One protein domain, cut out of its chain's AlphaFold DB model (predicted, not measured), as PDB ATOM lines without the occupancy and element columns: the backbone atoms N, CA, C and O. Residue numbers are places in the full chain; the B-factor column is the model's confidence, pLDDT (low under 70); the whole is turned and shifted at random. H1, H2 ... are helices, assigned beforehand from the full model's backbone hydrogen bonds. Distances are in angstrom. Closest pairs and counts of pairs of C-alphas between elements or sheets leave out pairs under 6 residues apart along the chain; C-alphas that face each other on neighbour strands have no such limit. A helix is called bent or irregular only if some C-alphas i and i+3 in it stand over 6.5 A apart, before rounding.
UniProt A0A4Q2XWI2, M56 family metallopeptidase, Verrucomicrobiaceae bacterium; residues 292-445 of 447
ATOM      1  N   GLU A 292     192.785 224.880 347.048       72.44
ATOM      2  CA  GLU A 292     192.524 224.062 348.241       72.44
ATOM      3  C   GLU A 292     192.273 222.599 347.865       72.44
ATOM      4  O   GLU A 292     192.734 221.685 348.549       72.44
ATOM      5  N   THR A 293     191.569 222.364 346.753       80.25
ATOM      6  CA  THR A 293     191.342 221.013 346.223       80.25
ATOM      7  C   THR A 293     192.647 220.361 345.788       80.25
ATOM      8  O   THR A 293     192.944 219.257 346.240       80.25
ATOM      9  N   LEU A 294     193.461 221.071 345.003       81.75
ATOM     10  CA  LEU A 294     194.789 220.612 344.596       81.75
ATOM     11  C   LEU A 294     195.685 220.327 345.803       81.75
ATOM     12  O   LEU A 294     196.328 219.286 345.847       81.75
ATOM     13  N   ARG A 295     195.673 221.193 346.824       80.94
ATOM     14  CA  ARG A 295     196.494 221.012 348.027       80.94
ATOM     15  C   ARG A 295     196.115 219.769 348.826       80.94
ATOM     16  O   ARG A 295     196.995 219.024 349.237       80.94
ATOM     17  N   GLU A 296     194.825 219.513 349.033       81.38
ATOM     18  CA  GLU A 296     194.397 218.295 349.731       81.38
ATOM     19  C   GLU A 296     194.716 217.023 348.933       81.38
ATOM     20  O   GLU A 296     195.169 216.037 349.521       81.38
ATOM     21  N   ASN A 297     194.539 217.056 347.607       85.31
ATOM     22  CA  ASN A 297     194.906 215.946 346.728       85.31
ATOM     23  C   ASN A 297     196.422 215.691 346.762       85.31
ATOM     24  O   ASN A 297     196.852 214.545 346.881       85.31
ATOM     25  N   ALA A 298     197.226 216.754 346.737       87.50
ATOM     26  CA  ALA A 298     198.679 216.689 346.810       87.50
ATOM     27  C   ALA A 298     199.172 216.148 348.164       87.50
ATOM     28  O   ALA A 298     200.031 215.271 348.205       87.50
ATOM     29  N   GLU A 299     198.585 216.588 349.283       84.00
ATOM     30  CA  GLU A 299     198.885 216.032 350.608       84.00
ATOM     31  C   GLU A 299     198.531 214.536 350.702       84.00
ATOM     32  O   GLU A 299     199.241 213.760 351.351       84.00
ATOM     33  N   ALA A 300     197.426 214.111 350.080       85.06
ATOM     34  CA  ALA A 300     197.045 212.702 350.022       85.06
ATOM     35  C   ALA A 300     198.026 211.881 349.168       85.06
ATOM     36  O   ALA A 300     198.473 210.822 349.613       85.06
ATOM     37  N   ALA A 301     198.421 212.394 347.999       87.81
ATOM     38  CA  ALA A 301     199.417 211.774 347.130       87.81
ATOM     39  C   ALA A 301     200.791 211.659 347.813       87.81
ATOM     40  O   ALA A 301     201.430 210.613 347.727       87.81
ATOM     41  N   ALA A 302     201.212 212.683 348.564       87.06
ATOM     42  CA  ALA A 302     202.463 212.661 349.319       87.06
ATOM     43  C   ALA A 302     202.479 211.561 350.388       87.06
ATOM     44  O   ALA A 302     203.462 210.829 350.511       87.06
ATOM     45  N   ARG A 303     201.372 211.388 351.124       83.81
ATOM     46  CA  ARG A 303     201.226 210.284 352.088       83.81
ATOM     47  C   ARG A 303     201.273 208.922 351.398       83.81
ATOM     48  O   ARG A 303     201.987 208.039 351.861       83.81
ATOM     49  N   ALA A 304     200.566 208.763 350.281       87.31
ATOM     50  CA  ALA A 304     200.582 207.518 349.517       87.31
ATOM     51  C   ALA A 304     201.991 207.183 348.995       87.31
ATOM     52  O   ALA A 304     202.443 206.047 349.126       87.31
ATOM     53  N   ARG A 305     202.723 208.175 348.473       90.44
ATOM     54  CA  ARG A 305     204.104 207.988 348.009       90.44
ATOM     55  C   ARG A 305     205.057 207.627 349.143       90.44
ATOM     56  O   ARG A 305     205.901 206.756 348.945       90.44
ATOM     57  N   ALA A 306     204.935 208.284 350.296       81.19
ATOM     58  CA  ALA A 306     205.751 207.982 351.469       81.19
ATOM     59  C   ALA A 306     205.490 206.558 351.987       81.19
ATOM     60  O   ALA A 306     206.429 205.859 352.350       81.19
ATOM     61  N   ASN A 307     204.237 206.093 351.943       85.19
ATOM     62  CA  ASN A 307     203.902 204.720 352.316       85.19
ATOM     63  C   ASN A 307     204.557 203.686 351.386       85.19
ATOM     64  O   ASN A 307     204.981 202.642 351.868       85.19
ATOM     65  N   ARG A 308     204.744 203.977 350.089       90.00
ATOM     66  CA  ARG A 308     205.471 203.061 349.184       90.00
ATOM     67  C   ARG A 308     206.921 202.814 349.602       90.00
ATOM     68  O   ARG A 308     207.446 201.736 349.353       90.00
ATOM     69  N   ASP A 309     207.571 203.775 350.260       90.88
ATOM     70  CA  ASP A 309     208.928 203.548 350.773       90.88
ATOM     71  C   ASP A 309     208.928 202.506 351.906       90.88
ATOM     72  O   ASP A 309     209.897 201.765 352.041       90.88
ATOM     73  N   THR A 310     207.828 202.378 352.661       88.81
ATOM     74  CA  THR A 310     207.681 201.348 353.711       88.81
ATOM     75  C   THR A 310     207.535 199.933 353.159       88.81
ATOM     76  O   THR A 310     207.817 198.972 353.865       88.81
ATOM     77  N   GLU A 311     207.142 199.793 351.891       90.62
ATOM     78  CA  GLU A 311     207.094 198.502 351.196       90.62
ATOM     79  C   GLU A 311     208.486 198.059 350.717       90.62
ATOM     80  O   GLU A 311     208.702 196.879 350.451       90.62
ATOM     81  N   ARG A 312     209.432 199.002 350.592       91.50
ATOM     82  CA  ARG A 312     210.753 198.770 349.993       91.50
ATOM     83  C   ARG A 312     211.906 198.776 350.994       91.50
ATOM     84  O   ARG A 312     212.900 198.103 350.744       91.50
ATOM     85  N   TYR A 313     211.796 199.544 352.073       94.19
ATOM     86  CA  TYR A 313     212.890 199.795 353.011       94.19
ATOM     87  C   TYR A 313     212.491 199.450 354.442       94.19
ATOM     88  O   TYR A 313     211.336 199.635 354.835       94.19
ATOM     89  N   SER A 314     213.453 198.984 355.241       93.88
ATOM     90  CA  SER A 314     213.200 198.693 356.652       93.88
ATOM     91  C   SER A 314     212.963 199.979 357.463       93.88
ATOM     92  O   SER A 314     213.402 201.065 357.062       93.88
ATOM     93  N   PRO A 315     212.312 199.898 358.638       91.62
ATOM     94  CA  PRO A 315     212.172 201.041 359.540       91.62
ATOM     95  C   PRO A 315     213.506 201.723 359.887       91.62
ATOM     96  O   PRO A 315     213.568 202.951 359.968       91.62
ATOM     97  N   GLU A 316     214.585 200.953 360.045       92.62
ATOM     98  CA  GLU A 316     215.935 201.456 360.317       92.62
ATOM     99  C   GLU A 316     216.510 202.215 359.117       92.62
ATOM    100  O   GLU A 316     217.115 203.274 359.288       92.62
ATOM    101  N   GLU A 317     216.296 201.717 357.897       93.75
ATOM    102  CA  GLU A 317     216.721 202.390 356.667       93.75
ATOM    103  C   GLU A 317     215.956 203.695 356.443       93.75
ATOM    104  O   GLU A 317     216.571 204.724 356.159       93.75
ATOM    105  N   LEU A 318     214.635 203.692 356.645       91.12
ATOM    106  CA  LEU A 318     213.806 204.898 356.575       91.12
ATOM    107  C   LEU A 318     214.258 205.948 357.596       91.12
ATOM    108  O   LEU A 318     214.351 207.139 357.279       91.12
ATOM    109  N   HIS A 319     214.583 205.513 358.817       91.62
ATOM    110  CA  HIS A 319     215.135 206.391 359.841       91.62
ATOM    111  C   HIS A 319     216.513 206.935 359.438       91.62
ATOM    112  O   HIS A 319     216.762 208.134 359.575       91.62
ATOM    113  N   ALA A 320     217.388 206.091 358.884       92.81
ATOM    114  CA  ALA A 320     218.702 206.500 358.404       92.81
ATOM    115  C   ALA A 320     218.608 207.544 357.279       92.81
ATOM    116  O   ALA A 320     219.342 208.531 357.309       92.81
ATOM    117  N   MET A 321     217.681 207.381 356.328       94.56
ATOM    118  CA  MET A 321     217.425 208.370 355.270       94.56
ATOM    119  C   MET A 321     217.020 209.731 355.849       94.56
ATOM    120  O   MET A 321     217.535 210.766 355.418       94.56
ATOM    121  N   GLU A 322     216.107 209.744 356.827       92.06
ATOM    122  CA  GLU A 322     215.675 210.977 357.492       92.06
ATOM    123  C   GLU A 322     216.833 211.637 358.250       92.06
ATOM    124  O   GLU A 322     217.024 212.847 358.132       92.06
ATOM    125  N   LEU A 323     217.639 210.858 358.977       92.56
ATOM    126  CA  LEU A 323     218.806 211.366 359.699       92.56
ATOM    127  C   LEU A 323     219.843 211.984 358.757       92.56
ATOM    128  O   LEU A 323     220.261 213.115 358.996       92.56
ATOM    129  N   ILE A 324     220.213 211.287 357.675       92.94
ATOM    130  CA  ILE A 324     221.146 211.797 356.655       92.94
ATOM    131  C   ILE A 324     220.642 213.140 356.117       92.94
ATOM    132  O   ILE A 324     221.377 214.127 356.093       92.94
ATOM    133  N   TYR A 325     219.362 213.197 355.744       90.38
ATOM    134  CA  TYR A 325     218.756 214.402 355.190       90.38
ATOM    135  C   TYR A 325     218.741 215.574 356.185       90.38
ATOM    136  O   TYR A 325     219.094 216.699 355.825       90.38
ATOM    137  N   GLN A 326     218.335 215.337 357.435       90.00
ATOM    138  CA  GLN A 326     218.244 216.397 358.443       90.00
ATOM    139  C   GLN A 326     219.616 216.875 358.910       90.00
ATOM    140  O   GLN A 326     219.787 218.073 359.133       90.00
ATOM    141  N   GLU A 327     220.591 215.977 359.040       89.12
ATOM    142  CA  GLU A 327     221.941 216.348 359.456       89.12
ATOM    143  C   GLU A 327     222.658 217.142 358.366       89.12
ATOM    144  O   GLU A 327     223.244 218.186 358.650       89.12
ATOM    145  N   ALA A 328     222.521 216.736 357.101       89.69
ATOM    146  CA  ALA A 328     223.065 217.500 355.986       89.69
ATOM    147  C   ALA A 328     222.496 218.929 355.936       89.69
ATOM    148  O   ALA A 328     223.243 219.880 355.730       89.69
ATOM    149  N   LYS A 329     221.196 219.117 356.210       87.12
ATOM    150  CA  LYS A 329     220.554 220.445 356.228       87.12
ATOM    151  C   LYS A 329     221.042 221.391 357.327       87.12
ATOM    152  O   LYS A 329     220.767 222.585 357.231       87.12
ATOM    153  N   LYS A 330     221.706 220.885 358.369       87.69
ATOM    154  CA  LYS A 330     222.297 221.726 359.422       87.69
ATOM    155  C   LYS A 330     223.636 222.326 359.004       87.69
ATOM    156  O   LYS A 330     224.118 223.232 359.679       87.69
ATOM    157  N   ARG A 331     224.249 221.809 357.936       88.31
ATOM    158  CA  ARG A 331     225.545 222.287 357.465       88.31
ATOM    159  C   ARG A 331     225.423 223.705 356.887       88.31
ATOM    160  O   ARG A 331     224.417 223.996 356.236       88.31
ATOM    161  N   PRO A 332     226.399 224.588 357.159       78.69
ATOM    162  CA  PRO A 332     226.284 226.012 356.847       78.69
ATOM    163  C   PRO A 332     226.503 226.335 355.362       78.69
ATOM    164  O   PRO A 332     226.006 227.355 354.891       78.69
ATOM    165  N   ASP A 333     227.215 225.477 354.630       86.88
ATOM    166  CA  ASP A 333     227.640 225.684 353.245       86.88
ATOM    167  C   ASP A 333     227.325 224.469 352.349       86.88
ATOM    168  O   ASP A 333     227.082 223.357 352.829       86.88
ATOM    169  N   PHE A 334     227.306 224.682 351.028       85.25
ATOM    170  CA  PHE A 334     226.982 223.627 350.060       85.25
ATOM    171  C   PHE A 334     228.110 222.612 349.864       85.25
ATOM    172  O   PHE A 334     227.809 221.433 349.664       85.25
ATOM    173  N   ASP A 335     229.370 223.033 349.990       85.38
ATOM    174  CA  ASP A 335     230.541 222.167 349.818       85.38
ATOM    175  C   ASP A 335     230.573 221.063 350.877       85.38
ATOM    176  O   ASP A 335     230.981 219.934 350.610       85.38
ATOM    177  N   SER A 336     230.069 221.353 352.077       87.81
ATOM    178  CA  SER A 336     229.888 220.373 353.137       87.81
ATOM    179  C   SER A 336     228.515 219.689 353.089       87.81
ATOM    180  O   SER A 336     228.418 218.518 353.473       87.81
ATOM    181  N   MET A 337     227.452 220.350 352.615       89.06
ATOM    182  CA  MET A 337     226.099 219.776 352.532       89.06
ATOM    183  C   MET A 337     225.959 218.690 351.461       89.06
ATOM    184  O   MET A 337     225.358 217.652 351.741       89.06
ATOM    185  N   ILE A 338     226.498 218.900 350.255       89.31
ATOM    186  CA  ILE A 338     226.355 217.955 349.135       89.31
ATOM    187  C   ILE A 338     226.973 216.589 349.485       89.31
ATOM    188  O   ILE A 338     226.240 215.597 349.439       89.31
ATOM    189  N   PRO A 339     228.239 216.495 349.953       92.06
ATOM    190  CA  PRO A 339     228.818 215.210 350.348       92.06
ATOM    191  C   PRO A 339     228.052 214.537 351.489       92.06
ATOM    192  O   PRO A 339     227.998 213.313 351.565       92.06
ATOM    193  N   ALA A 340     227.428 215.320 352.374       91.62
ATOM    194  CA  ALA A 340     226.613 214.783 353.461       91.62
ATOM    195  C   ALA A 340     225.290 214.175 352.977       91.62
ATOM    196  O   ALA A 340     224.788 213.253 353.615       91.62
ATOM    197  N   MET A 341     224.729 214.667 351.866       93.12
ATOM    198  CA  MET A 341     223.547 214.077 351.229       93.12
ATOM    199  C   MET A 341     223.894 212.935 350.270       93.12
ATOM    200  O   MET A 341     223.014 212.133 349.972       93.12
ATOM    201  N   GLN A 342     225.152 212.802 349.837       93.12
ATOM    202  CA  GLN A 342     225.587 211.773 348.885       93.12
ATOM    203  C   GLN A 342     225.157 210.338 349.250       93.12
ATOM    204  O   GLN A 342     224.609 209.652 348.382       93.12
ATOM    205  N   PRO A 343     225.254 209.882 350.520       95.31
ATOM    206  CA  PRO A 343     224.817 208.537 350.894       95.31
ATOM    207  C   PRO A 343     223.335 208.263 350.613       95.31
ATOM    208  O   PRO A 343     222.950 207.108 350.451       95.31
ATOM    209  N   LEU A 344     222.498 209.304 350.568       93.88
ATOM    210  CA  LEU A 344     221.082 209.180 350.242       93.88
ATOM    211  C   LEU A 344     220.881 208.789 348.772       93.88
ATOM    212  O   LEU A 344     220.042 207.941 348.479       93.88
ATOM    213  N   PHE A 345     221.667 209.379 347.869       94.00
ATOM    214  CA  PHE A 345     221.619 209.090 346.438       94.00
ATOM    215  C   PHE A 345     222.248 207.735 346.115       94.00
ATOM    216  O   PHE A 345     221.684 206.980 345.330       94.00
ATOM    217  N   ASP A 346     223.359 207.394 346.769       93.50
ATOM    218  CA  ASP A 346     224.084 206.154 346.482       93.50
ATOM    219  C   ASP A 346     223.352 204.918 347.023       93.50
ATOM    220  O   ASP A 346     223.265 203.889 346.356       93.50
ATOM    221  N   ARG A 347     222.814 205.007 348.247       95.06
ATOM    222  CA  ARG A 347     222.211 203.855 348.939       95.06
ATOM    223  C   ARG A 347     220.709 203.751 348.719       95.06
ATOM    224  O   ARG A 347     220.167 202.649 348.709       95.06
ATOM    225  N   PHE A 348     220.028 204.884 348.561       95.19
ATOM    226  CA  PHE A 348     218.567 204.942 348.531       95.19
ATOM    227  C   PHE A 348     218.021 205.737 347.330       95.19
ATOM    228  O   PHE A 348     217.115 206.557 347.513       95.19
ATOM    229  N   PRO A 349     218.499 205.483 346.092       93.69
ATOM    230  CA  PRO A 349     218.178 206.311 344.923       93.69
ATOM    231  C   PRO A 349     216.683 206.353 344.585       93.69
ATOM    232  O   PRO A 349     216.205 207.340 344.040       93.69
ATOM    233  N   ALA A 350     215.930 205.304 344.924       91.94
ATOM    234  CA  ALA A 350     214.494 205.211 344.651       91.94
ATOM    235  C   ALA A 350     213.602 205.707 345.807       91.94
ATOM    236  O   ALA A 350     212.372 205.634 345.718       91.94
ATOM    237  N   SER A 351     214.198 206.178 346.908       94.25
ATOM    238  CA  SER A 351     213.437 206.700 348.043       94.25
ATOM    239  C   SER A 351     212.818 208.056 347.709       94.25
ATOM    240  O   SER A 351     213.421 208.892 347.029       94.25
ATOM    241  N   ASN A 352     211.643 208.330 348.275       94.62
ATOM    242  CA  ASN A 352     211.028 209.651 348.186       94.62
ATOM    243  C   ASN A 352     211.957 210.742 348.743       94.62
ATOM    244  O   ASN A 352     211.974 211.882 348.272       94.62
ATOM    245  N   ARG A 353     212.765 210.382 349.748       93.88
ATOM    246  CA  ARG A 353     213.713 211.292 350.383       93.88
ATOM    247  C   ARG A 353     214.849 211.697 349.447       93.88
ATOM    248  O   ARG A 353     215.177 212.882 349.433       93.88
ATOM    249  N   ALA A 354     215.402 210.771 348.659       94.69
ATOM    250  CA  ALA A 354     216.420 211.081 347.652       94.69
ATOM    251  C   ALA A 354     215.881 212.072 346.610       94.69
ATOM    252  O   ALA A 354     216.504 213.104 346.365       94.69
ATOM    253  N   GLY A 355     214.661 211.849 346.106       94.50
ATOM    254  CA  GLY A 355     213.965 212.804 345.235       94.50
ATOM    255  C   GLY A 355     213.826 214.200 345.852       94.50
ATOM    256  O   GLY A 355     214.199 215.208 345.246       94.50
ATOM    257  N   CYS A 356     213.351 214.267 347.099       93.62
ATOM    258  CA  CYS A 356     213.225 215.529 347.832       93.62
ATOM    259  C   CYS A 356     214.581 216.228 348.035       93.62
ATOM    260  O   CYS A 356     214.656 217.455 347.971       93.62
ATOM    261  N   ALA A 357     215.653 215.475 348.285       93.56
ATOM    262  CA  ALA A 357     216.994 216.023 348.454       93.56
ATOM    263  C   ALA A 357     217.545 216.618 347.155       93.56
ATOM    264  O   ALA A 357     218.045 217.743 347.182       93.56
ATOM    265  N   ALA A 358     217.378 215.927 346.022       95.38
ATOM    266  CA  ALA A 358     217.818 216.433 344.724       95.38
ATOM    267  C   ALA A 358     217.159 217.772 344.381       95.38
ATOM    268  O   ALA A 358     217.852 218.736 344.063       95.38
ATOM    269  N   LEU A 359     215.834 217.884 344.537       94.44
ATOM    270  CA  LEU A 359     215.142 219.156 344.301       94.44
ATOM    271  C   LEU A 359     215.514 220.225 345.337       94.44
ATOM    272  O   LEU A 359     215.616 221.404 345.005       94.44
ATOM    273  N   TYR A 360     215.717 219.841 346.601       92.31
ATOM    274  CA  TYR A 360     216.119 220.774 347.654       92.31
ATOM    275  C   TYR A 360     217.467 221.443 347.349       92.31
ATOM    276  O   TYR A 360     217.588 222.660 347.531       92.31
ATOM    277  N   LEU A 361     218.452 220.662 346.893       91.31
ATOM    278  CA  LEU A 361     219.769 221.146 346.480       91.31
ATOM    279  C   LEU A 361     219.684 221.896 345.145       91.31
ATOM    280  O   LEU A 361     220.115 223.044 345.060       91.31
ATOM    281  N   GLY A 362     219.025 221.311 344.142       91.25
ATOM    282  CA  GLY A 362     218.860 221.896 342.809       91.25
ATOM    283  C   GLY A 362     218.114 223.233 342.793       91.25
ATOM    284  O   GLY A 362     218.248 223.998 341.852       91.25
ATOM    285  N   ARG A 363     217.363 223.583 343.843       92.31
ATOM    286  CA  ARG A 363     216.777 224.927 343.986       92.31
ATOM    287  C   ARG A 363     217.767 226.006 344.421       92.31
ATOM    288  O   ARG A 363     217.472 227.180 344.215       92.31
ATOM    289  N   ARG A 364     218.864 225.627 345.074       86.31
ATOM    290  CA  ARG A 364     219.789 226.547 345.755       86.31
ATOM    291  C   ARG A 364     221.178 226.604 345.136       86.31
ATOM    292  O   ARG A 364     221.887 227.571 345.371       86.31
ATOM    293  N   LEU A 365     221.552 225.568 344.398       88.25
ATOM    294  CA  LEU A 365     222.792 225.530 343.639       88.25
ATOM    295  C   LEU A 365     222.636 226.283 342.316       88.25
ATOM    296  O   LEU A 365     221.519 226.497 341.832       88.25
ATOM    297  N   GLU A 366     223.779 226.612 341.726       86.44
ATOM    298  CA  GLU A 366     223.935 227.202 340.398       86.44
ATOM    299  C   GLU A 366     224.876 226.323 339.550       86.44
ATOM    300  O   GLU A 366     225.541 225.425 340.070       86.44
ATOM    301  N   GLY A 367     224.918 226.554 338.236       88.31
ATOM    302  CA  GLY A 367     225.839 225.858 337.327       88.31
ATOM    303  C   GLY A 367     225.481 224.394 337.026       88.31
ATOM    304  O   GLY A 367     224.316 223.993 337.063       88.31
ATOM    305  N   GLU A 368     226.492 223.593 336.679       89.00
ATOM    306  CA  GLU A 368     226.309 222.219 336.180       89.00
ATOM    307  C   GLU A 368     225.699 221.270 337.218       89.00
ATOM    308  O   GLU A 368     224.827 220.466 336.886       89.00
ATOM    309  N   GLU A 369     226.095 221.388 338.487       89.06
ATOM    310  CA  GLU A 369     225.609 220.497 339.547       89.06
ATOM    311  C   GLU A 369     224.107 220.694 339.800       89.06
ATOM    312  O   GLU A 369     223.356 219.734 339.991       89.06
ATOM    313  N   ARG A 370     223.632 221.942 339.696       92.75
ATOM    314  CA  ARG A 370     222.203 222.268 339.705       92.75
ATOM    315  C   ARG A 370     221.474 221.559 338.563       92.75
ATOM    316  O   ARG A 370     220.476 220.880 338.809       92.75
ATOM    317  N   ALA A 371     221.969 221.700 337.332       93.06
ATOM    318  CA  ALA A 371     221.357 221.097 336.151       93.06
ATOM    319  C   ALA A 371     221.311 219.565 336.260       93.06
ATOM    320  O   ALA A 371     220.281 218.954 335.961       93.06
ATOM    321  N   ARG A 372     222.384 218.949 336.768       94.50
ATOM    322  CA  ARG A 372     222.471 217.508 337.023       94.50
ATOM    323  C   ARG A 372     221.413 217.037 338.019       94.50
ATOM    324  O   ARG A 372     220.665 216.106 337.720       94.50
ATOM    325  N   LEU A 373     221.315 217.690 339.177       94.50
ATOM    326  CA  LEU A 373     220.368 217.317 340.233       94.50
ATOM    327  C   LEU A 373     218.914 217.539 339.815       94.50
ATOM    328  O   LEU A 373     218.065 216.693 340.092       94.50
ATOM    329  N   LEU A 374     218.615 218.645 339.130       96.00
ATOM    330  CA  LEU A 374     217.267 218.909 338.626       96.00
ATOM    331  C   LEU A 374     216.871 217.929 337.518       96.00
ATOM    332  O   LEU A 374     215.735 217.460 337.513       96.00
ATOM    333  N   THR A 375     217.793 217.567 336.621       96.00
ATOM    334  CA  THR A 375     217.536 216.554 335.582       96.00
ATOM    335  C   THR A 375     217.259 215.196 336.215       96.00
ATOM    336  O   THR A 375     216.253 214.562 335.910       96.00
ATOM    337  N   TRP A 376     218.072 214.786 337.191       95.44
ATOM    338  CA  TRP A 376     217.827 213.552 337.932       95.44
ATOM    339  C   TRP A 376     216.485 213.584 338.684       95.44
ATOM    340  O   TRP A 376     215.721 212.620 338.629       95.44
ATOM    341  N   ALA A 377     216.152 214.704 339.334       95.25
ATOM    342  CA  ALA A 377     214.877 214.870 340.026       95.25
ATOM    343  C   ALA A 377     213.675 214.788 339.068       95.25
ATOM    344  O   ALA A 377     212.644 214.214 339.415       95.25
ATOM    345  N   ALA A 378     213.808 215.342 337.861       94.25
ATOM    346  CA  ALA A 378     212.787 215.278 336.828       94.25
ATOM    347  C   ALA A 378     212.604 213.848 336.296       94.25
ATOM    348  O   ALA A 378     211.472 213.364 336.211       94.25
ATOM    349  N   ASP A 379     213.699 213.176 335.951       93.19
ATOM    350  CA  ASP A 379     213.651 211.951 335.151       93.19
ATOM    351  C   ASP A 379     213.591 210.687 336.017       93.19
ATOM    352  O   ASP A 379     212.853 209.756 335.707       93.19
ATOM    353  N   SER A 380     214.328 210.660 337.131       91.69
ATOM    354  CA  SER A 380     214.453 209.482 338.005       91.69
ATOM    355  C   SER A 380     213.593 209.555 339.268       91.69
ATOM    356  O   SER A 380     213.235 208.518 339.818       91.69
ATOM    357  N   ALA A 381     213.237 210.760 339.725       91.25
ATOM    358  CA  ALA A 381     212.448 210.976 340.943       91.25
ATOM    359  C   ALA A 381     211.125 211.716 340.678       91.25
ATOM    360  O   ALA A 381     210.607 212.434 341.541       91.25
ATOM    361  N   GLY A 382     210.572 211.543 339.473       88.75
ATOM    362  CA  GLY A 382     209.411 212.299 339.014       88.75
ATOM    363  C   GLY A 382     208.166 212.124 339.894       88.75
ATOM    364  O   GLY A 382     207.421 213.076 340.119       88.75
ATOM    365  N   ASP A 383     207.977 210.930 340.452       91.50
ATOM    366  CA  ASP A 383     206.837 210.563 341.297       91.50
ATOM    367  C   ASP A 383     206.998 210.955 342.777       91.50
ATOM    368  O   ASP A 383     206.111 210.668 343.584       91.50
ATOM    369  N   CYS A 384     208.126 211.560 343.158       94.12
ATOM    370  CA  CYS A 384     208.407 211.934 344.537       94.12
ATOM    371  C   CYS A 384     207.648 213.209 344.939       94.12
ATOM    372  O   CYS A 384     207.433 214.119 344.131       94.12
ATOM    373  N   LEU A 385     207.275 213.299 346.218       93.25
ATOM    374  CA  LEU A 385     206.576 214.448 346.794       93.25
ATOM    375  C   LEU A 385     207.127 214.818 348.173       93.25
ATOM    376  O   LEU A 385     207.412 213.959 349.010       93.25
ATOM    377  N   PHE A 386     207.179 216.115 348.456       90.06
ATOM    378  CA  PHE A 386     207.366 216.602 349.818       90.06
ATOM    379  C   PHE A 386     206.108 216.357 350.660       90.06
ATOM    380  O   PHE A 386     204.997 216.250 350.144       90.06
ATOM    381  N   LEU A 387     206.268 216.325 351.986       81.69
ATOM    382  CA  LEU A 387     205.157 216.117 352.929       81.69
ATOM    383  C   LEU A 387     204.069 217.204 352.866       81.69
ATOM    384  O   LEU A 387     202.955 216.970 353.329       81.69
ATOM    385  N   ASP A 388     204.382 218.380 352.319       80.44
ATOM    386  CA  ASP A 388     203.425 219.466 352.082       80.44
ATOM    387  C   ASP A 388     202.654 219.333 350.755       80.44
ATOM    388  O   ASP A 388     201.805 220.174 350.465       80.44
ATOM    389  N   GLY A 389     202.918 218.274 349.980       85.81
ATOM    390  CA  GLY A 389     202.310 218.007 348.678       85.81
ATOM    391  C   GLY A 389     203.130 218.496 347.482       85.81
ATOM    392  O   GLY A 389     202.743 218.226 346.348       85.81
ATOM    393  N   THR A 390     204.261 219.178 347.692       90.69
ATOM    394  CA  THR A 390     205.073 219.700 346.582       90.69
ATOM    395  C   THR A 390     205.610 218.569 345.704       90.69
ATOM    396  O   THR A 390     206.316 217.682 346.187       90.69
ATOM    397  N   THR A 391     205.316 218.621 344.406       94.44
ATOM    398  CA  THR A 391     205.738 217.611 343.419       94.44
ATOM    399  C   THR A 391     207.178 217.829 342.981       94.44
ATOM    400  O   THR A 391     207.514 218.890 342.452       94.44
ATOM    401  N   VAL A 392     208.019 216.804 343.131       95.31
ATOM    402  CA  VAL A 392     209.437 216.880 342.768       95.31
ATOM    403  C   VAL A 392     209.631 216.972 341.258       95.31
ATOM    404  O   VAL A 392     210.205 217.952 340.780       95.31
ATOM    405  N   GLY A 393     209.101 216.008 340.503       94.69
ATOM    406  CA  GLY A 393     209.288 215.944 339.051       94.69
ATOM    407  C   GLY A 393     208.731 217.144 338.299       94.69
ATOM    408  O   GLY A 393     209.368 217.655 337.377       94.69
ATOM    409  N   GLY A 394     207.548 217.609 338.707       94.50
ATOM    410  CA  GLY A 394     206.899 218.772 338.110       94.50
ATOM    411  C   GLY A 394     207.715 220.044 338.315       94.50
ATOM    412  O   GLY A 394     208.051 220.726 337.349       94.50
ATOM    413  N   LEU A 395     208.102 220.339 339.560       95.44
ATOM    414  CA  LEU A 395     208.849 221.557 339.867       95.44
ATOM    415  C   LEU A 395     210.277 221.523 339.302       95.44
ATOM    416  O   LEU A 395     210.764 222.554 338.844       95.44
ATOM    417  N   ALA A 396     210.933 220.358 339.270       96.69
ATOM    418  CA  ALA A 396     212.247 220.208 338.645       96.69
ATOM    419  C   ALA A 396     212.226 220.607 337.158       96.69
ATOM    420  O   ALA A 396     213.091 221.357 336.711       96.69
ATOM    421  N   ARG A 397     211.194 220.190 336.411       96.88
ATOM    422  CA  ARG A 397     211.012 220.568 334.998       96.88
ATOM    423  C   ARG A 397     210.735 222.056 334.803       96.88
ATOM    424  O   ARG A 397     211.271 222.640 333.867       96.88
ATOM    425  N   ILE A 398     209.960 222.681 335.694       96.56
ATOM    426  CA  ILE A 398     209.746 224.141 335.676       96.56
ATOM    427  C   ILE A 398     211.071 224.891 335.874       96.56
ATOM    428  O   ILE A 398     211.343 225.860 335.168       96.56
ATOM    429  N   LEU A 399     211.910 224.437 336.809       95.50
ATOM    430  CA  LEU A 399     213.210 225.057 337.072       95.50
ATOM    431  C   LEU A 399     214.175 224.871 335.894       95.50
ATOM    432  O   LEU A 399     214.773 225.850 335.462       95.50
ATOM    433  N   LEU A 400     214.254 223.669 335.317       96.12
ATOM    434  CA  LEU A 400     215.053 223.413 334.111       96.12
ATOM    435  C   LEU A 400     214.595 224.263 332.921       96.12
ATOM    436  O   LEU A 400     215.429 224.781 332.186       96.12
ATOM    437  N   ALA A 401     213.283 224.440 332.739       95.44
ATOM    438  CA  ALA A 401     212.756 225.299 331.684       95.44
ATOM    439  C   ALA A 401     213.180 226.762 331.871       95.44
ATOM    440  O   ALA A 401     213.561 227.425 330.908       95.44
ATOM    441  N   ARG A 402     213.172 227.261 333.113       94.12
ATOM    442  CA  ARG A 402     213.640 228.615 333.433       94.12
ATOM    443  C   ARG A 402     215.143 228.769 333.200       94.12
ATOM    444  O   ARG A 402     215.569 229.774 332.631       94.12
ATOM    445  N   ASP A 403     215.932 227.772 333.588       93.75
ATOM    446  CA  ASP A 403     217.376 227.757 333.343       93.75
ATOM    447  C   ASP A 403     217.669 227.735 331.823       93.75
ATOM    448  O   ASP A 403     218.556 228.442 331.346       93.75
ATOM    449  N   ALA A 404     216.883 226.993 331.032       93.31
ATOM    450  CA  ALA A 404     216.987 226.956 329.571       93.31
ATOM    451  C   ALA A 404     216.608 228.290 328.903       93.31
ATOM    452  O   ALA A 404     217.340 228.748 328.025       93.31
ATOM    453  N   LEU A 405     215.535 228.954 329.353       91.75
ATOM    454  CA  LEU A 405     215.171 230.303 328.895       91.75
ATOM    455  C   LEU A 405     216.283 231.317 329.168       91.75
ATOM    456  O   LEU A 405     216.682 232.055 328.272       91.75
ATOM    457  N   THR A 406     216.820 231.305 330.389       90.38
ATOM    458  CA  THR A 406     217.917 232.199 330.798       90.38
ATOM    459  C   THR A 406     219.167 231.974 329.942       90.38
ATOM    460  O   THR A 406     219.886 232.917 329.624       90.38
ATOM    461  N   ALA A 407     219.400 230.730 329.519       90.56
ATOM    462  CA  ALA A 407     220.494 230.348 328.631       90.56
ATOM    463  C   ALA A 407     220.198 230.562 327.129       90.56
ATOM    464  O   ALA A 407     220.999 230.135 326.299       90.56
ATOM    465  N   GLY A 408     219.061 231.161 326.754       91.94
ATOM    466  CA  GLY A 408     218.704 231.405 325.352       91.94
ATOM    467  C   GLY A 408     218.338 230.144 324.557       91.94
ATOM    468  O   GLY A 408     218.499 230.124 323.340       91.94
ATOM    469  N   ARG A 409     217.854 229.086 325.224       94.56
ATOM    470  CA  ARG A 409     217.428 227.805 324.619       94.56
ATOM    471  C   ARG A 409     215.902 227.620 324.723       94.56
ATOM    472  O   ARG A 409     215.435 226.806 325.527       94.56
ATOM    473  N   PRO A 410     215.097 228.359 323.938       93.31
ATOM    474  CA  PRO A 410     213.638 228.352 324.063       93.31
ATOM    475  C   PRO A 410     212.996 227.005 323.697       93.31
ATOM    476  O   PRO A 410     212.033 226.601 324.343       93.31
ATOM    477  N   ASP A 411     213.548 226.262 322.732       93.38
ATOM    478  CA  ASP A 411     213.001 224.957 322.328       93.38
ATOM    479  C   ASP A 411     213.077 223.917 323.451       93.38
ATOM    480  O   ASP A 411     212.136 223.151 323.685       93.38
ATOM    481  N   GLU A 412     214.188 223.922 324.188       93.56
ATOM    482  CA  GLU A 412     214.384 223.051 325.342       93.56
ATOM    483  C   GLU A 412     213.466 223.452 326.494       93.56
ATOM    484  O   GLU A 412     212.820 222.591 327.095       93.56
ATOM    485  N   ALA A 413     213.332 224.755 326.756       93.62
ATOM    486  CA  ALA A 413     212.372 225.250 327.731       93.62
ATOM    487  C   ALA A 413     210.944 224.805 327.381       93.62
ATOM    488  O   ALA A 413     210.248 224.239 328.224       93.62
ATOM    489  N   ALA A 414     210.529 224.962 326.122       93.75
ATOM    490  CA  ALA A 414     209.218 224.537 325.650       93.75
ATOM    491  C   ALA A 414     209.004 223.020 325.804       93.75
ATOM    492  O   ALA A 414     207.918 222.590 326.199       93.75
ATOM    493  N   ALA A 415     210.025 222.201 325.534       94.56
ATOM    494  CA  ALA A 415     209.959 220.755 325.746       94.56
ATOM    495  C   ALA A 415     209.728 220.405 327.223       94.56
ATOM    496  O   ALA A 415     208.784 219.678 327.541       94.56
ATOM    497  N   ARG A 416     210.507 220.999 328.136       93.75
ATOM    498  CA  ARG A 416     210.374 220.767 329.583       93.75
ATOM    499  C   ARG A 416     209.024 221.230 330.134       93.75
ATOM    500  O   ARG A 416     208.443 220.546 330.977       93.75
ATOM    501  N   LEU A 417     208.484 222.340 329.631       94.25
ATOM    502  CA  LEU A 417     207.148 222.820 330.004       94.25
ATOM    503  C   LEU A 417     206.035 221.875 329.536       94.25
ATOM    504  O   LEU A 417     205.109 221.592 330.303       94.25
ATOM    505  N   ARG A 418     206.138 221.333 328.314       94.50
ATOM    506  CA  ARG A 418     205.192 220.322 327.810       94.50
ATOM    507  C   ARG A 418     205.219 219.054 328.659       94.50
ATOM    508  O   ARG A 418     204.157 218.555 329.019       94.50
ATOM    509  N   GLU A 419     206.404 218.568 329.022       93.31
ATOM    510  CA  GLU A 419     206.552 217.409 329.912       93.31
ATOM    511  C   GLU A 419     205.948 217.665 331.300       93.31
ATOM    512  O   GLU A 419     205.196 216.835 331.813       93.31
ATOM    513  N   ALA A 420     206.227 218.829 331.901       91.88
ATOM    514  CA  ALA A 420     205.680 219.197 333.207       91.88
ATOM    515  C   ALA A 420     204.144 219.188 333.194       91.88
ATOM    516  O   ALA A 420     203.510 218.669 334.114       91.88
ATOM    517  N   ARG A 421     203.547 219.704 332.114       91.88
ATOM    518  CA  ARG A 421     202.098 219.719 331.917       91.88
ATOM    519  C   ARG A 421     201.527 218.324 331.662       91.88
ATOM    520  O   ARG A 421     200.468 218.011 332.187       91.88
ATOM    521  N   ALA A 422     202.213 217.487 330.892       91.19
ATOM    522  CA  ALA A 422     201.735 216.146 330.569       91.19
ATOM    523  C   ALA A 422     201.730 215.212 331.790       91.19
ATOM    524  O   ALA A 422     200.784 214.449 331.974       91.19
ATOM    525  N   SER A 423     202.766 215.276 332.631       87.56
ATOM    526  CA  SER A 423     202.969 214.297 333.710       87.56
ATOM    527  C   SER A 423     202.595 214.806 335.103       87.56
ATOM    528  O   SER A 423     202.381 213.997 336.003       87.56
ATOM    529  N   HIS A 424     202.512 216.126 335.306       91.44
ATOM    530  CA  HIS A 424     202.353 216.719 336.638       91.44
ATOM    531  C   HIS A 424     201.377 217.902 336.691       91.44
ATOM    532  O   HIS A 424     201.487 218.703 337.611       91.44
ATOM    533  N   ALA A 425     200.412 218.020 335.768       87.44
ATOM    534  CA  ALA A 425     199.481 219.160 335.709       87.44
ATOM    535  C   ALA A 425     198.829 219.525 337.059       87.44
ATOM    536  O   ALA A 425     198.784 220.702 337.418       87.44
ATOM    537  N   ASP A 426     198.370 218.514 337.804       87.31
ATOM    538  CA  ASP A 426     197.705 218.672 339.107       87.31
ATOM    539  C   ASP A 426     198.679 218.713 340.297       87.31
ATOM    540  O   ASP A 426     198.265 218.844 341.451       87.31
ATOM    541  N   GLY A 427     199.980 218.591 340.033       89.56
ATOM    542  CA  GLY A 427     201.022 218.795 341.026       89.56
ATOM    543  C   GLY A 427     201.077 220.250 341.488       89.56
ATOM    544  O   GLY A 427     200.618 221.151 340.784       89.56
ATOM    545  N   ILE A 428     201.678 220.492 342.653       91.12
ATOM    546  CA  ILE A 428     201.857 221.838 343.210       91.12
ATOM    547  C   ILE A 428     203.323 222.160 343.520       91.12
ATOM    548  O   ILE A 428     204.144 221.252 343.689       91.12
ATOM    549  N   ASP A 429     203.640 223.454 343.597       88.62
ATOM    550  CA  ASP A 429     204.883 223.985 344.168       88.62
ATOM    551  C   ASP A 429     204.765 224.250 345.689       88.62
ATOM    552  O   ASP A 429     203.720 224.022 346.305       88.62
ATOM    553  N   PHE A 430     205.830 224.785 346.296       82.06
ATOM    554  CA  PHE A 430     205.868 225.136 347.725       82.06
ATOM    555  C   PHE A 430     204.890 226.256 348.127       82.06
ATOM    556  O   PHE A 430     204.601 226.426 349.314       82.06
ATOM    557  N   GLU A 431     204.386 227.031 347.167       79.38
ATOM    558  CA  GLU A 431     203.417 228.111 347.383       79.38
ATOM    559  C   GLU A 431     201.968 227.643 347.151       79.38
ATOM    560  O   GLU A 431     201.015 228.351 347.489       79.38
ATOM    561  N   GLY A 432     201.780 226.421 346.642       78.12
ATOM    562  CA  GLY A 432     200.478 225.854 346.299       78.12
ATOM    563  C   GLY A 432     199.958 226.278 344.922       78.12
ATOM    564  O   GLY A 432     198.754 226.175 344.670       78.12
ATOM    565  N   ASN A 433     200.824 226.776 344.038       85.69
ATOM    566  CA  ASN A 433     200.510 226.996 342.627       85.69
ATOM    567  C   ASN A 433     200.553 225.664 341.879       85.69
ATOM    568  O   ASN A 433     201.427 224.841 342.154       85.69
ATOM    569  N   SER A 434     199.635 225.446 340.930       91.81
ATOM    570  CA  SER A 434     199.680 224.224 340.124       91.81
ATOM    571  C   SER A 434     200.855 224.262 339.146       91.81
ATOM    572  O   SER A 434     201.198 225.321 338.615       91.81
ATOM    573  N   ILE A 435     201.462 223.106 338.877       93.88
ATOM    574  CA  ILE A 435     202.545 222.992 337.892       93.88
ATOM    575  C   ILE A 435     202.052 223.396 336.498       93.88
ATOM    576  O   ILE A 435     202.806 224.020 335.756       93.88
ATOM    577  N   ALA A 436     200.791 223.113 336.154       91.50
ATOM    578  CA  ALA A 436     200.195 223.578 334.904       91.50
ATOM    579  C   ALA A 436     200.161 225.113 334.812       91.50
ATOM    580  O   ALA A 436     200.600 225.668 333.808       91.50
ATOM    581  N   ASP A 437     199.706 225.803 335.864       89.88
ATOM    582  CA  ASP A 437     199.636 227.270 335.856       89.88
ATOM    583  C   ASP A 437     201.048 227.895 335.806       89.88
ATOM    584  O   ASP A 437     201.251 228.911 335.140       89.88
ATOM    585  N   LEU A 438     202.039 227.279 336.470       90.69
ATOM    586  CA  LEU A 438     203.447 227.690 336.395       90.69
ATOM    587  C   LEU A 438     204.037 227.480 334.996       90.69
ATOM    588  O   LEU A 438     204.754 228.350 334.500       90.69
ATOM    589  N   ALA A 439     203.727 226.349 334.358       93.38
ATOM    590  CA  ALA A 439     204.176 226.061 333.005       93.38
ATOM    591  C   ALA A 439     203.584 227.053 332.002       93.38
ATOM    592  O   ALA A 439     204.311 227.597 331.178       93.38
ATOM    593  N   ASP A 440     202.288 227.344 332.117       91.56
ATOM    594  CA  ASP A 440     201.605 228.310 331.259       91.56
ATOM    595  C   ASP A 440     202.113 229.739 331.486       91.56
ATOM    596  O   ASP A 440     202.160 230.534 330.549       91.56
ATOM    597  N   ALA A 441     202.501 230.085 332.717       89.50
ATOM    598  CA  ALA A 441     203.121 231.371 333.009       89.50
ATOM    599  C   ALA A 441     204.480 231.521 332.330       89.50
ATOM    600  O   ALA A 441     204.704 232.527 331.664       89.50
ATOM    601  N   LEU A 442     205.338 230.507 332.442       89.94
ATOM    602  CA  LEU A 442     206.668 230.531 331.844       89.94
ATOM    603  C   LEU A 442     206.619 230.399 330.312       89.94
ATOM    604  O   LEU A 442     207.427 230.997 329.614       89.94
ATOM    605  N   ALA A 443     205.637 229.676 329.767       89.75
ATOM    606  CA  ALA A 443     205.453 229.549 328.322       89.75
ATOM    607  C   ALA A 443     205.122 230.888 327.643       89.75
ATOM    608  O   ALA A 443     205.424 231.055 326.467       89.75
ATOM    609  N   ARG A 444     204.532 231.850 328.368       90.06
ATOM    610  CA  ARG A 444     204.291 233.213 327.858       90.06
ATOM    611  C   ARG A 444     205.568 234.043 327.701       90.06
ATOM    612  O   ARG A 444     205.514 235.085 327.063       90.06
ATOM    613  N   GLU A 445     206.676 233.606 328.295       85.69
ATOM    614  CA  GLU A 445     207.993 234.245 328.177       85.69
ATOM    615  C   GLU A 445     208.819 233.663 327.014       85.69
ATOM    616  O   GLU A 445     209.917 234.149 326.747       85.69
TER     617      GLU A 445
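Overview. This is residues 292 to 445 of the 447 residues of the protein "M56 family metallopeptidase" of Verrucomicrobiaceae bacterium (UniProt A0A4Q2XWI2). The helices H2 to H8 run back and forth in a slab about two helices thick: H2, H4, H6 and H8 point one way in one row, and H3, H5 and H7 come back the other way beside them. The longest helix, H1, runs lengthwise along one long edge of this slab, on the side where H2 and H4 begin, and makes little contact with it. The printed part has 154 residues, with eight named helices, H1 to H8 in order along the chain, and no named strand; the class is all helix. The whole is compact, with a radius of gyration of the C-alphas of 15.3 A, and the C-alphas span 46 by 37 by 23 A.

Arrangement. The printed part begins with H1, residues 292 to 312. H2, residues 315 to 328, is close to H1 but not clearly touching; their closest C-alphas, those of Thr 310 and Leu 318, are 7.6 A apart. H3, residues 334 to 347, forms a hairpin with H2 at a shallow tilt of 15 degrees, opposite ways, and the C-alphas of Ala 328 and Met 337 are the closest at 5.1 A. H4, residues 352 to 362, touches H3 in a further hairpin, closest at the C-alphas of Leu 344 and Ala 354, 5.7 A apart. H4 also touches H2, which runs the same way at 12 degrees, a shallow tilt; H2 does so with residues 321 to 325 alone, and the closest C-alphas, those of Met 321 and Arg 353, are 6.8 A apart. H1 only just touches H4, with 3 pairs of C-alphas within 8 A and with its residues 305 to 309 alone; the closest C-alphas are those of Ala 306 and Asn 352, 6.4 A apart, and the tilt is steep at 61 degrees. H5, residues 367 to 379, touches H4 opposite ways at 30 degrees, a shallow tilt, with the C-alphas of Gly 362 and Arg 370 closest at 4.6 A. H6, residues 392 to 406, touches H5 at a steep tilt of 40 degrees, and the C-alphas of Ala 378 and Gly 393 are the closest at 4.2 A. H6 touches H4 too, with residues 392 to 396 alone; H4 is the hub, touching five helices. H2 to H6 form an up-and-down bundle, each helix running against the one before it. H7, residues 410 to 424, touches H6 with 28 pairs of C-alphas within 8 A, the closest being Ala 401 and Ala 413 at 4.0 A. H8, residues 435 to 443, touches H7, closest at the C-alphas of Arg 421 and Ala 436, 5.2 A apart, and touches H6 the same way at a shallow tilt of 7 degrees, closest at the C-alphas of Gly 394 and Ile 435, 6.1 A apart. Among the pairs that stay apart are H1 and H6, H3 and H5, and H5 and H7. In H2, H4, H5, H6, H7 and H8 every O i to N i+4 pair is within hydrogen-bond range; in H1 it is 13 of 17 and in H3 5 of 10.

Along the chain. H1 begins with C-alpha 292 at (192.524, 224.062, 348.241) and is 31.2 A long. H2 measures 20.1 A and H3 20.4 A; H3 is irregular, but only just, with C-alphas 340 and 343 7.0 A apart. H4 measures 15.5 A from its C-alpha 352 at (211.028, 209.651, 348.186). H5 is 18.6 A long, H6 21.2 A, H7 20.5 A and H8 12.0 A, ending with C-alpha 443 at (205.453, 229.549, 328.322).

Size, cuts and confidence. The two C-alphas farthest apart are those of Glu 316 and Arg 444, 46.9 A. The printed part has no cut. The link from H5 to H6, residues 380 to 391, is long; H7 to H8 is short, and the other links are tight. The mean pLDDT of the printed part is 90.7, and no printed residue is under 70.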